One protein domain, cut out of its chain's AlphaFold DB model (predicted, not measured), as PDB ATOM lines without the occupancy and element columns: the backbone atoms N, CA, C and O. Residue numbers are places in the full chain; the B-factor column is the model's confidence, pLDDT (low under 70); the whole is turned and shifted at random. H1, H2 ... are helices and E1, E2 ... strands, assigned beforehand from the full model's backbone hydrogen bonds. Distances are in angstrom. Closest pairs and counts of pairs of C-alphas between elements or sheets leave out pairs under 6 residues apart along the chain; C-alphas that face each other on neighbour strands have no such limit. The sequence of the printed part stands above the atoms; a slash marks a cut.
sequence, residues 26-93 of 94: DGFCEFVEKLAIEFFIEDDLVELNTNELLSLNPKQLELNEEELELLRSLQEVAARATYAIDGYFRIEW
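This is residues 26 to 93 of the 94 residues of an uncharacterized protein of Campylobacter helveticus (UniProt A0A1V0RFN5). A small sheet of three strands has H1 over one face, and the long helix H3 crosses one end of this pair, reaching from near H1 to the sheet's E3, with short H2 packed on H3 at that same end. The printed part has 68 residues, with H1, E1, E2, H2, H3 and E3 in chain order; the sheet runs E1 E2 E3, all antiparallel, and the class is mixed, helices and strands. It is compact, with a radius of gyration of the C-alphas of 11.2 A, and rounded, spanning 28 by 24 by 17 A.

Begin at H1, residues 26 to 35, which is on the sheet of E1, residues 39 to 42, E2, residues 45 to 49, and E3, residues 88 to 92. Its height over the sheet is 10.0 A, and it runs along the strands, at 6 degrees to E2 on the local plane. E1 and E2 form a hairpin, with N 40 and O 47 within hydrogen-bond range at 2.8 A; across E2 and E3, look at N 89 and O 48, 2.7 A. H2, residues 50 to 55, only grazes the sheet with residues 50 to 53. H3, residues 65 to 80, touches H2 with residues 75 to 79 alone, closest at the C-alphas of Leu 54 and Gln 75, 5.6 A apart, at a steep tilt of 55 degrees, opposite ways. H3 only grazes the sheet with residues 74 to 79. H1 and H3 are close but not clearly touching, about perpendicular at 80 degrees; the closest C-alphas, of Phe 31 and Glu 67, are 7.4 A apart. H1 and H2 are only just apart, at 8.1 A. In H1, H2 and H3 every O i to N i+4 pair is within hydrogen-bond range.

Find C-alpha 26 at (-22.835, 32.835, -57.090); from there H1 runs 14.6 A to Leu 35. E1 measures 10.2 A, E2 13.4 A and H2 8.5 A. H3 starts at C-alpha 65, (-19.266, 40.549, -39.934), and runs 23.1 A; E3, 12.4 A, ends at C-alpha 92, (-35.161, 35.025, -55.785).

The two C-alphas farthest apart, of Asp 43 and Lys 59, are 31.1 A apart. The printed part has no cut and no long link. Mean pLDDT of the printed part is 82.8; look for low confidence, under 70, at residues 85 to 86.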
ATOM      1  N   ASP A  26     -24.030  33.614 -57.434       80.00
ATOM      2  CA  ASP A  26     -22.835  32.835 -57.090       80.00
ATOM      3  C   ASP A  26     -22.278  33.182 -55.700       80.00
ATOM      4  O   ASP A  26     -21.995  32.292 -54.898       80.00
ATOM      5  N   GLY A  27     -22.177  34.473 -55.374       80.69
ATOM      6  CA  GLY A  27     -21.667  34.922 -54.076       80.69
ATOM      7  C   GLY A  27     -22.599  34.551 -52.923       80.69
ATOM      8  O   GLY A  27     -22.142  34.250 -51.820       80.69
ATOM      9  N   PHE A  28     -23.907  34.506 -53.180       83.69
ATOM     10  CA  PHE A  28     -24.862  34.004 -52.199       83.69
ATOM     11  C   PHE A  28     -24.784  32.484 -52.037       83.69
ATOM     12  O   PHE A  28     -24.878  31.984 -50.918       83.69
ATOM     13  N   CYS A  29     -24.565  31.743 -53.123       82.38
ATOM     14  CA  CYS A  29     -24.379  30.295 -53.059       82.38
ATOM     15  C   CYS A  29     -23.149  29.930 -52.218       82.38
ATOM     16  O   CYS A  29     -23.260  29.087 -51.330       82.38
ATOM     17  N   GLU A  30     -22.021  30.626 -52.401       84.75
ATOM     18  CA  GLU A  30     -20.829  30.442 -51.558       84.75
ATOM     19  C   GLU A  30     -21.119  30.691 -50.069       84.75
ATOM     20  O   GLU A  30     -20.602  29.985 -49.202       84.75
ATOM     21  N   PHE A  31     -21.957  31.681 -49.749       85.25
ATOM     22  CA  PHE A  31     -22.388  31.937 -48.376       85.25
ATOM     23  C   PHE A  31     -23.256  30.796 -47.828       85.25
ATOM     24  O   PHE A  31     -23.008  30.313 -46.723       85.25
ATOM     25  N   VAL A  32     -24.245  30.333 -48.594       85.81
ATOM     26  CA  VAL A  32     -25.151  29.252 -48.180       85.81
ATOM     27  C   VAL A  32     -24.406  27.930 -47.990       85.81
ATOM     28  O   VAL A  32     -24.681  27.210 -47.031       85.81
ATOM     29  N   GLU A  33     -23.413  27.634 -48.830       85.31
ATOM     30  CA  GLU A  33     -22.553  26.460 -48.663       85.31
ATOM     31  C   GLU A  33     -21.829  26.461 -47.308       85.31
ATOM     32  O   GLU A  33     -21.715  25.412 -46.667       85.31
ATOM     33  N   LYS A  34     -21.408  27.634 -46.810       85.00
ATOM     34  CA  LYS A  34     -20.788  27.764 -45.478       85.00
ATOM     35  C   LYS A  34     -21.759  27.481 -44.339       85.00
ATOM     36  O   LYS A  34     -21.316  27.076 -43.266       85.00
ATOM     37  N   LEU A  35     -23.059  27.700 -44.543       83.81
ATOM     38  CA  LEU A  35     -24.081  27.455 -43.524       83.81
ATOM     39  C   LEU A  35     -24.291  25.960 -43.253       83.81
ATOM     40  O   LEU A  35     -24.813  25.616 -42.196       83.81
ATOM     41  N   ALA A  36     -23.865  25.085 -44.172       83.06
ATOM     42  CA  ALA A  36     -24.000  23.632 -44.064       83.06
ATOM     43  C   ALA A  36     -25.449  23.163 -43.811       83.06
ATOM     44  O   ALA A  36     -25.680  22.230 -43.040       83.06
ATOM     45  N   ILE A  37     -26.416  23.815 -44.464       86.00
ATOM     46  CA  ILE A  37     -27.843  23.459 -44.435       86.00
ATOM     47  C   ILE A  37     -28.280  22.832 -45.756       86.00
ATOM     48  O   ILE A  37     -27.583  22.934 -46.762       86.00
ATOM     49  N   GLU A  38     -29.443  22.195 -45.768       87.44
ATOM     50  CA  GLU A  38     -30.082  21.746 -46.994       87.44
ATOM     51  C   GLU A  38     -30.606  22.952 -47.782       87.44
ATOM     52  O   GLU A  38     -31.391  23.766 -47.279       87.44
ATOM     53  N   PHE A  39     -30.171  23.053 -49.036       88.50
ATOM     54  CA  PHE A  39     -30.632  24.076 -49.957       88.50
ATOM     55  C   PHE A  39     -30.784  23.538 -51.380       88.50
ATOM     56  O   PHE A  39     -30.124  22.577 -51.778       88.50
ATOM     57  N   PHE A  40     -31.644  24.194 -52.152       85.81
ATOM     58  CA  PHE A  40     -31.853  23.946 -53.574       85.81
ATOM     59  C   PHE A  40     -31.601  25.225 -54.360       85.81
ATOM     60  O   PHE A  40     -31.964  26.309 -53.914       85.81
ATOM     61  N   ILE A  41     -30.990  25.086 -55.533       84.12
ATOM     62  CA  ILE A  41     -30.769  26.185 -56.474       84.12
ATOM     63  C   ILE A  41     -31.487  25.825 -57.771       84.12
ATOM     64  O   ILE A  41     -31.298  24.723 -58.292       84.12
ATOM     65  N   GLU A  42     -32.292  26.744 -58.295       81.69
ATOM     66  CA  GLU A  42     -32.959  26.600 -59.590       81.69
ATOM     67  C   GLU A  42     -32.940  27.940 -60.345       81.69
ATOM     68  O   GLU A  42     -33.608  28.887 -59.948       81.69
ATOM     69  N   ASP A  43     -32.174  28.016 -61.437       78.94
ATOM     70  CA  ASP A  43     -31.968  29.216 -62.267       78.94
ATOM     71  C   ASP A  43     -31.606  30.480 -61.457       78.94
ATOM     72  O   ASP A  43     -30.428  30.708 -61.196       78.94
ATOM     73  N   ASP A  44     -32.603  31.260 -61.030       80.44
ATOM     74  CA  ASP A  44     -32.463  32.535 -60.310       80.44
ATOM     75  C   ASP A  44     -33.057  32.489 -58.887       80.44
ATOM     76  O   ASP A  44     -33.358  33.527 -58.286       80.44
ATOM     77  N   LEU A  45     -33.277  31.287 -58.338       82.44
ATOM     78  CA  LEU A  45     -33.822  31.089 -56.995       82.44
ATOM     79  C   LEU A  45     -32.972  30.153 -56.135       82.44
ATOM     80  O   LEU A  45     -32.426  29.154 -56.605       82.44
ATOM     81  N   VAL A  46     -32.933  30.459 -54.840       85.00
ATOM     82  CA  VAL A  46     -32.344  29.620 -53.798       85.00
ATOM     83  C   VAL A  46     -33.400  29.326 -52.741       85.00
ATOM     84  O   VAL A  46     -34.014  30.231 -52.180       85.00
ATOM     85  N   GLU A  47     -33.614  28.050 -52.461       87.56
ATOM     86  CA  GLU A  47     -34.533  27.549 -51.445       87.56
ATOM     87  C   GLU A  47     -33.735  26.969 -50.281       87.56
ATOM     88  O   GLU A  47     -33.005  26.000 -50.448       87.56
ATOM     89  N   LEU A  48     -33.863  27.566 -49.100       87.38
ATOM     90  CA  LEU A  48     -33.157  27.185 -47.875       87.38
ATOM     91  C   LEU A  48     -34.115  26.463 -46.935       87.38
ATOM     92  O   LEU A  48     -35.244  26.912 -46.758       87.38
ATOM     93  N   ASN A  49     -33.684  25.392 -46.273       87.75
ATOM     94  CA  ASN A  49     -34.513  24.763 -45.247       87.75
ATOM     95  C   ASN A  49     -34.758  25.738 -44.078       87.75
ATOM     96  O   ASN A  49     -33.826  26.122 -43.367       87.75
ATOM     97  N   THR A  50     -36.017  26.132 -43.861       86.56
ATOM     98  CA  THR A  50     -36.375  27.149 -42.857       86.56
ATOM     99  C   THR A  50     -36.001  26.714 -41.442       86.56
ATOM    100  O   THR A  50     -35.493  27.512 -40.656       86.56
ATOM    101  N   ASN A  51     -36.227  25.444 -41.106       86.00
ATOM    102  CA  ASN A  51     -35.978  24.931 -39.760       86.00
ATOM    103  C   ASN A  51     -34.483  24.870 -39.448       86.00
ATOM    104  O   ASN A  51     -34.070  25.219 -38.339       86.00
ATOM    105  N   GLU A  52     -33.671  24.461 -40.421       87.75
ATOM    106  CA  GLU A  52     -32.218  24.454 -40.272       87.75
ATOM    107  C   GLU A  52     -31.676  25.879 -40.197       87.75
ATOM    108  O   GLU A  52     -30.955  26.189 -39.251       87.75
ATOM    109  N   LEU A  53     -32.116  26.772 -41.091       87.12
ATOM    110  CA  LEU A  53     -31.738  28.187 -41.098       87.12
ATOM    111  C   LEU A  53     -32.006  28.863 -39.743       87.12
ATOM    112  O   LEU A  53     -31.136  29.559 -39.218       87.12
ATOM    113  N   LEU A  54     -33.178  28.635 -39.144       86.25
ATOM    114  CA  LEU A  54     -33.537  29.176 -37.825       86.25
ATOM    115  C   LEU A  54     -32.771  28.518 -36.668       86.25
ATOM    116  O   LEU A  54     -32.609  29.128 -35.611       86.25
ATOM    117  N   SER A  55     -32.293  27.288 -36.857       87.31
ATOM    118  CA  SER A  55     -31.518  26.543 -35.857       87.31
ATOM    119  C   SER A  55     -30.014  26.830 -35.924       87.31
ATOM    120  O   SER A  55     -29.279  26.433 -35.014       87.31
ATOM    121  N   LEU A  56     -29.543  27.518 -36.970       86.94
ATOM    122  CA  LEU A  56     -28.132  27.848 -37.137       86.94
ATOM    123  C   LEU A  56     -27.624  28.747 -36.017       86.94
ATOM    124  O   LEU A  56     -28.181  29.805 -35.707       86.94
ATOM    125  N   ASN A  57     -26.491  28.339 -35.452       81.50
ATOM    126  CA  ASN A  57     -25.786  29.123 -34.460       81.50
ATOM    127  C   ASN A  57     -24.605  29.853 -35.122       81.50
ATOM    128  O   ASN A  57     -23.611  29.202 -35.449       81.50
ATOM    129  N   PRO A  58     -24.641  31.194 -35.246       78.12
ATOM    130  CA  PRO A  58     -23.577  31.961 -35.896       78.12
ATOM    131  C   PRO A  58     -22.192  31.755 -35.268       78.12
ATOM    132  O   PRO A  58     -21.184  31.952 -35.928       78.12
ATOM    133  N   LYS A  59     -22.116  31.337 -33.996       75.06
ATOM    134  CA  LYS A  59     -20.838  31.081 -33.305       75.06
ATOM    135  C   LYS A  59     -20.114  29.819 -33.777       75.06
ATOM    136  O   LYS A  59     -18.962  29.626 -33.401       75.06
ATOM    137  N   GLN A  60     -20.804  28.934 -34.491       76.81
ATOM    138  CA  GLN A  60     -20.248  27.682 -35.009       76.81
ATOM    139  C   GLN A  60     -19.839  27.787 -36.482       76.81
ATOM    140  O   GLN A  60     -19.272  26.839 -37.012       76.81
ATOM    141  N   LEU A  61     -20.112  28.927 -37.117       80.06
ATOM    142  CA  LEU A  61     -19.841  29.179 -38.523       80.06
ATOM    143  C   LEU A  61     -18.679  30.172 -38.640       80.06
ATOM    144  O   LEU A  61     -18.613  31.150 -37.895       80.06
ATOM    145  N   GLU A  62     -17.762  29.931 -39.574       82.44
ATOM    146  CA  GLU A  62     -16.657  30.848 -39.884       82.44
ATOM    147  C   GLU A  62     -17.145  31.977 -40.809       82.44
ATOM    148  O   GLU A  62     -16.741  32.069 -41.965       82.44
ATOM    149  N   LEU A  63     -18.063  32.806 -40.298       84.19
ATOM    150  CA  LEU A  63     -18.651  33.941 -41.018       84.19
ATOM    151  C   LEU A  63     -17.955  35.257 -40.649       84.19
ATOM    152  O   LEU A  63     -17.595  35.485 -39.489       84.19
ATOM    153  N   ASN A  64     -17.799  36.140 -41.631       85.00
ATOM    154  CA  ASN A  64     -17.365  37.518 -41.414       85.00
ATOM    155  C   ASN A  64     -18.515  38.393 -40.851       85.00
ATOM    156  O   ASN A  64     -19.644  37.931 -40.684       85.00
ATOM    157  N   GLU A  65     -18.243  39.659 -40.515       83.69
ATOM    158  CA  GLU A  65     -19.266  40.549 -39.934       83.69
ATOM    159  C   GLU A  65     -20.461  40.792 -40.875       83.69
ATOM    160  O   GLU A  65     -21.600  40.756 -40.414       83.69
ATOM    161  N   GLU A  66     -20.227  40.950 -42.181       82.50
ATOM    162  CA  GLU A  66     -21.282  41.162 -43.187       82.50
ATOM    163  C   GLU A  66     -22.168  39.912 -43.355       82.50
ATOM    164  O   GLU A  66     -23.394  39.998 -43.398       82.50
ATOM    165  N   GLU A  67     -21.562  38.727 -43.372       83.75
ATOM    166  CA  GLU A  67     -22.228  37.423 -43.446       83.75
ATOM    167  C   GLU A  67     -23.035  37.112 -42.174       83.75
ATOM    168  O   GLU A  67     -24.085  36.467 -42.224       83.75
ATOM    169  N   LEU A  68     -22.577  37.582 -41.012       85.19
ATOM    170  CA  LEU A  68     -23.322  37.469 -39.758       85.19
ATOM    171  C   LEU A  68     -24.559  38.368 -39.745       85.19
ATOM    172  O   LEU A  68     -25.607  37.960 -39.234       85.19
ATOM    173  N   GLU A  69     -24.451  39.582 -40.282       84.31
ATOM    174  CA  GLU A  69     -25.602  40.465 -40.468       84.31
ATOM    175  C   GLU A  69     -26.588  39.881 -41.486       84.31
ATOM    176  O   GLU A  69     -27.793  39.865 -41.217       84.31
ATOM    177  N   LEU A  70     -26.085  39.291 -42.580       83.31
ATOM    178  CA  LEU A  70     -26.892  38.560 -43.561       83.31
ATOM    179  C   LEU A  70     -27.693  37.440 -42.901       83.31
ATOM    180  O   LEU A  70     -28.914  37.389 -43.035       83.31
ATOM    181  N   LEU A  71     -27.015  36.561 -42.160       86.75
ATOM    182  CA  LEU A  71     -27.650  35.420 -41.509       86.75
ATOM    183  C   LEU A  71     -28.762  35.867 -40.553       86.75
ATOM    184  O   LEU A  71     -29.831  35.264 -40.532       86.75
ATOM    185  N   ARG A  72     -28.539  36.941 -39.787       85.12
ATOM    186  CA  ARG A  72     -29.564  37.494 -38.888       85.12
ATOM    187  C   ARG A  72     -30.764  38.023 -39.656       85.12
ATOM    188  O   ARG A  72     -31.887  37.696 -39.288       85.12
ATOM    189  N   SER A  73     -30.528  38.792 -40.718       85.12
ATOM    190  CA  SER A  73     -31.597  39.306 -41.579       85.12
ATOM    191  C   SER A  73     -32.420  38.156 -42.168       85.12
ATOM    192  O   SER A  73     -33.644  38.135 -42.047       85.12
ATOM    193  N   LEU A  74     -31.751  37.124 -42.693       84.94
ATOM    194  CA  LEU A  74     -32.396  35.915 -43.207       84.94
ATOM    195  C   LEU A  74     -33.229  35.203 -42.140       84.94
ATOM    196  O   LEU A  74     -34.379  34.863 -42.400       84.94
ATOM    197  N   GLN A  75     -32.690  35.007 -40.936       87.19
ATOM    198  CA  GLN A  75     -33.416  34.383 -39.829       87.19
ATOM    199  C   GLN A  75     -34.638  35.211 -39.402       87.19
ATOM    200  O   GLN A  75     -35.699  34.644 -39.144       87.19
ATOM    201  N   GLU A  76     -34.529  36.540 -39.355       85.50
ATOM    202  CA  GLU A  76     -35.654  37.419 -39.019       85.50
ATOM    203  C   GLU A  76     -36.763  37.377 -40.075       85.50
ATOM    204  O   GLU A  76     -37.945  37.315 -39.719       85.50
ATOM    205  N   VAL A  77     -36.403  37.395 -41.362       83.44
ATOM    206  CA  VAL A  77     -37.371  37.314 -42.463       83.44
ATOM    207  C   VAL A  77     -37.996  35.920 -42.518       83.44
ATOM    208  O   VAL A  77     -39.222  35.809 -42.570       83.44
ATOM    209  N   ALA A  78     -37.194  34.860 -42.407       83.38
ATOM    210  CA  ALA A  78     -37.666  33.478 -42.380       83.38
ATOM    211  C   ALA A  78     -38.617  33.215 -41.199       83.38
ATOM    212  O   ALA A  78     -39.653  32.581 -41.378       83.38
ATOM    213  N   ALA A  79     -38.341  33.774 -40.015       81.38
ATOM    214  CA  ALA A  79     -39.222  33.658 -38.850       81.38
ATOM    215  C   ALA A  79     -40.586  34.352 -39.040       81.38
ATOM    216  O   ALA A  79     -41.562  33.994 -38.377       81.38
ATOM    217  N   ARG A  80     -40.666  35.360 -39.918       81.38
ATOM    218  CA  ARG A  80     -41.907  36.092 -40.237       81.38
ATOM    219  C   ARG A  80     -42.622  35.538 -41.472       81.38
ATOM    220  O   ARG A  80     -43.814  35.795 -41.641       81.38
ATOM    221  N   ALA A  81     -41.919  34.790 -42.318       78.88
ATOM    222  CA  ALA A  81     -42.437  34.207 -43.545       78.88
ATOM    223  C   ALA A  81     -43.391  33.042 -43.243       78.88
ATOM    224  O   ALA A  81     -42.995  31.882 -43.141       78.88
ATOM    225  N   THR A  82     -44.687  33.339 -43.142       73.81
ATOM    226  CA  THR A  82     -45.724  32.340 -42.831       73.81
ATOM    227  C   THR A  82     -45.832  31.215 -43.860       73.81
ATOM    228  O   THR A  82     -46.276  30.122 -43.516       73.81
ATOM    229  N   TYR A  83     -45.398  31.451 -45.101       73.75
ATOM    230  CA  TYR A  83     -45.368  30.434 -46.156       73.75
ATOM    231  C   TYR A  83     -44.259  29.386 -45.958       73.75
ATOM    232  O   TYR A  83     -44.347  28.301 -46.526       73.75
ATOM    233  N   ALA A  84     -43.230  29.702 -45.165       75.31
ATOM    234  CA  ALA A  84     -42.005  28.913 -45.047       75.31
ATOM    235  C   ALA A  84     -41.938  28.067 -43.757       75.31
ATOM    236  O   ALA A  84     -40.979  27.318 -43.587       75.31
ATOM    237  N   ILE A  85     -42.949  28.162 -42.877       65.44
ATOM    238  CA  ILE A  85     -42.968  27.625 -41.496       65.44
ATOM    239  C   ILE A  85     -42.645  26.120 -41.399       65.44
ATOM    240  O   ILE A  85     -42.069  25.704 -40.403       65.44
ATOM    241  N   ASP A  86     -42.941  25.319 -42.429       67.38
ATOM    242  CA  ASP A  86     -42.658  23.871 -42.468       67.38
ATOM    243  C   ASP A  86     -42.047  23.425 -43.813       67.38
ATOM    244  O   ASP A  86     -42.258  22.301 -44.273       67.38
ATOM    245  N   GLY A  87     -41.325  24.319 -44.490       82.12
ATOM    246  CA  GLY A  87     -40.795  24.049 -45.825       82.12
ATOM    247  C   GLY A  87     -39.481  24.759 -46.098       82.12
ATOM    248  O   GLY A  87     -38.584  24.789 -45.254       82.12
ATOM    249  N   TYR A  88     -39.386  25.325 -47.296       83.00
ATOM    250  CA  TYR A  88     -38.203  26.035 -47.748       83.00
ATOM    251  C   TYR A  88     -38.481  27.535 -47.814       83.00
ATOM    252  O   TYR A  88     -39.506  27.983 -48.338       83.00
ATOM    253  N   PHE A  89     -37.557  28.309 -47.263       84.06
ATOM    254  CA  PHE A  89     -37.486  29.747 -47.405       84.06
ATOM    255  C   PHE A  89     -36.853  30.071 -48.758       84.06
ATOM    256  O   PHE A  89     -35.712  29.691 -49.014       84.06
ATOM    257  N   ARG A  90     -37.598  30.751 -49.633       83.94
ATOM    258  CA  ARG A  90     -37.157  31.056 -50.997       83.94
ATOM    259  C   ARG A  90     -36.588  32.468 -51.081       83.94
ATOM    260  O   ARG A  90     -37.206  33.426 -50.621       83.94
ATOM    261  N   ILE A  91     -35.458  32.580 -51.764       81.62
ATOM    262  CA  ILE A  91     -34.797  33.819 -52.165       81.62
ATOM    263  C   ILE A  91     -34.726  33.810 -53.688       81.62
ATOM    264  O   ILE A  91     -34.404  32.785 -54.279       81.62
ATOM    265  N   GLU A  92     -35.080  34.918 -54.327       81.31
ATOM    266  CA  GLU A  92     -35.161  35.025 -55.785       81.31
ATOM    267  C   GLU A  92     -34.535  36.349 -56.224       81.31
ATOM    268  O   GLU A  92     -34.802  37.387 -55.611       81.31
ATOM    269  N   TRP A  93     -33.700  36.304 -57.262       76.69
ATOM    270  CA  TRP A  93     -33.110  37.482 -57.895       76.69
ATOM    271  C   TRP A  93     -34.048  37.969 -59.014       76.69
ATOM    272  O   TRP A  93     -34.604  37.159 -59.755       76.69
TER     273      TRP A  93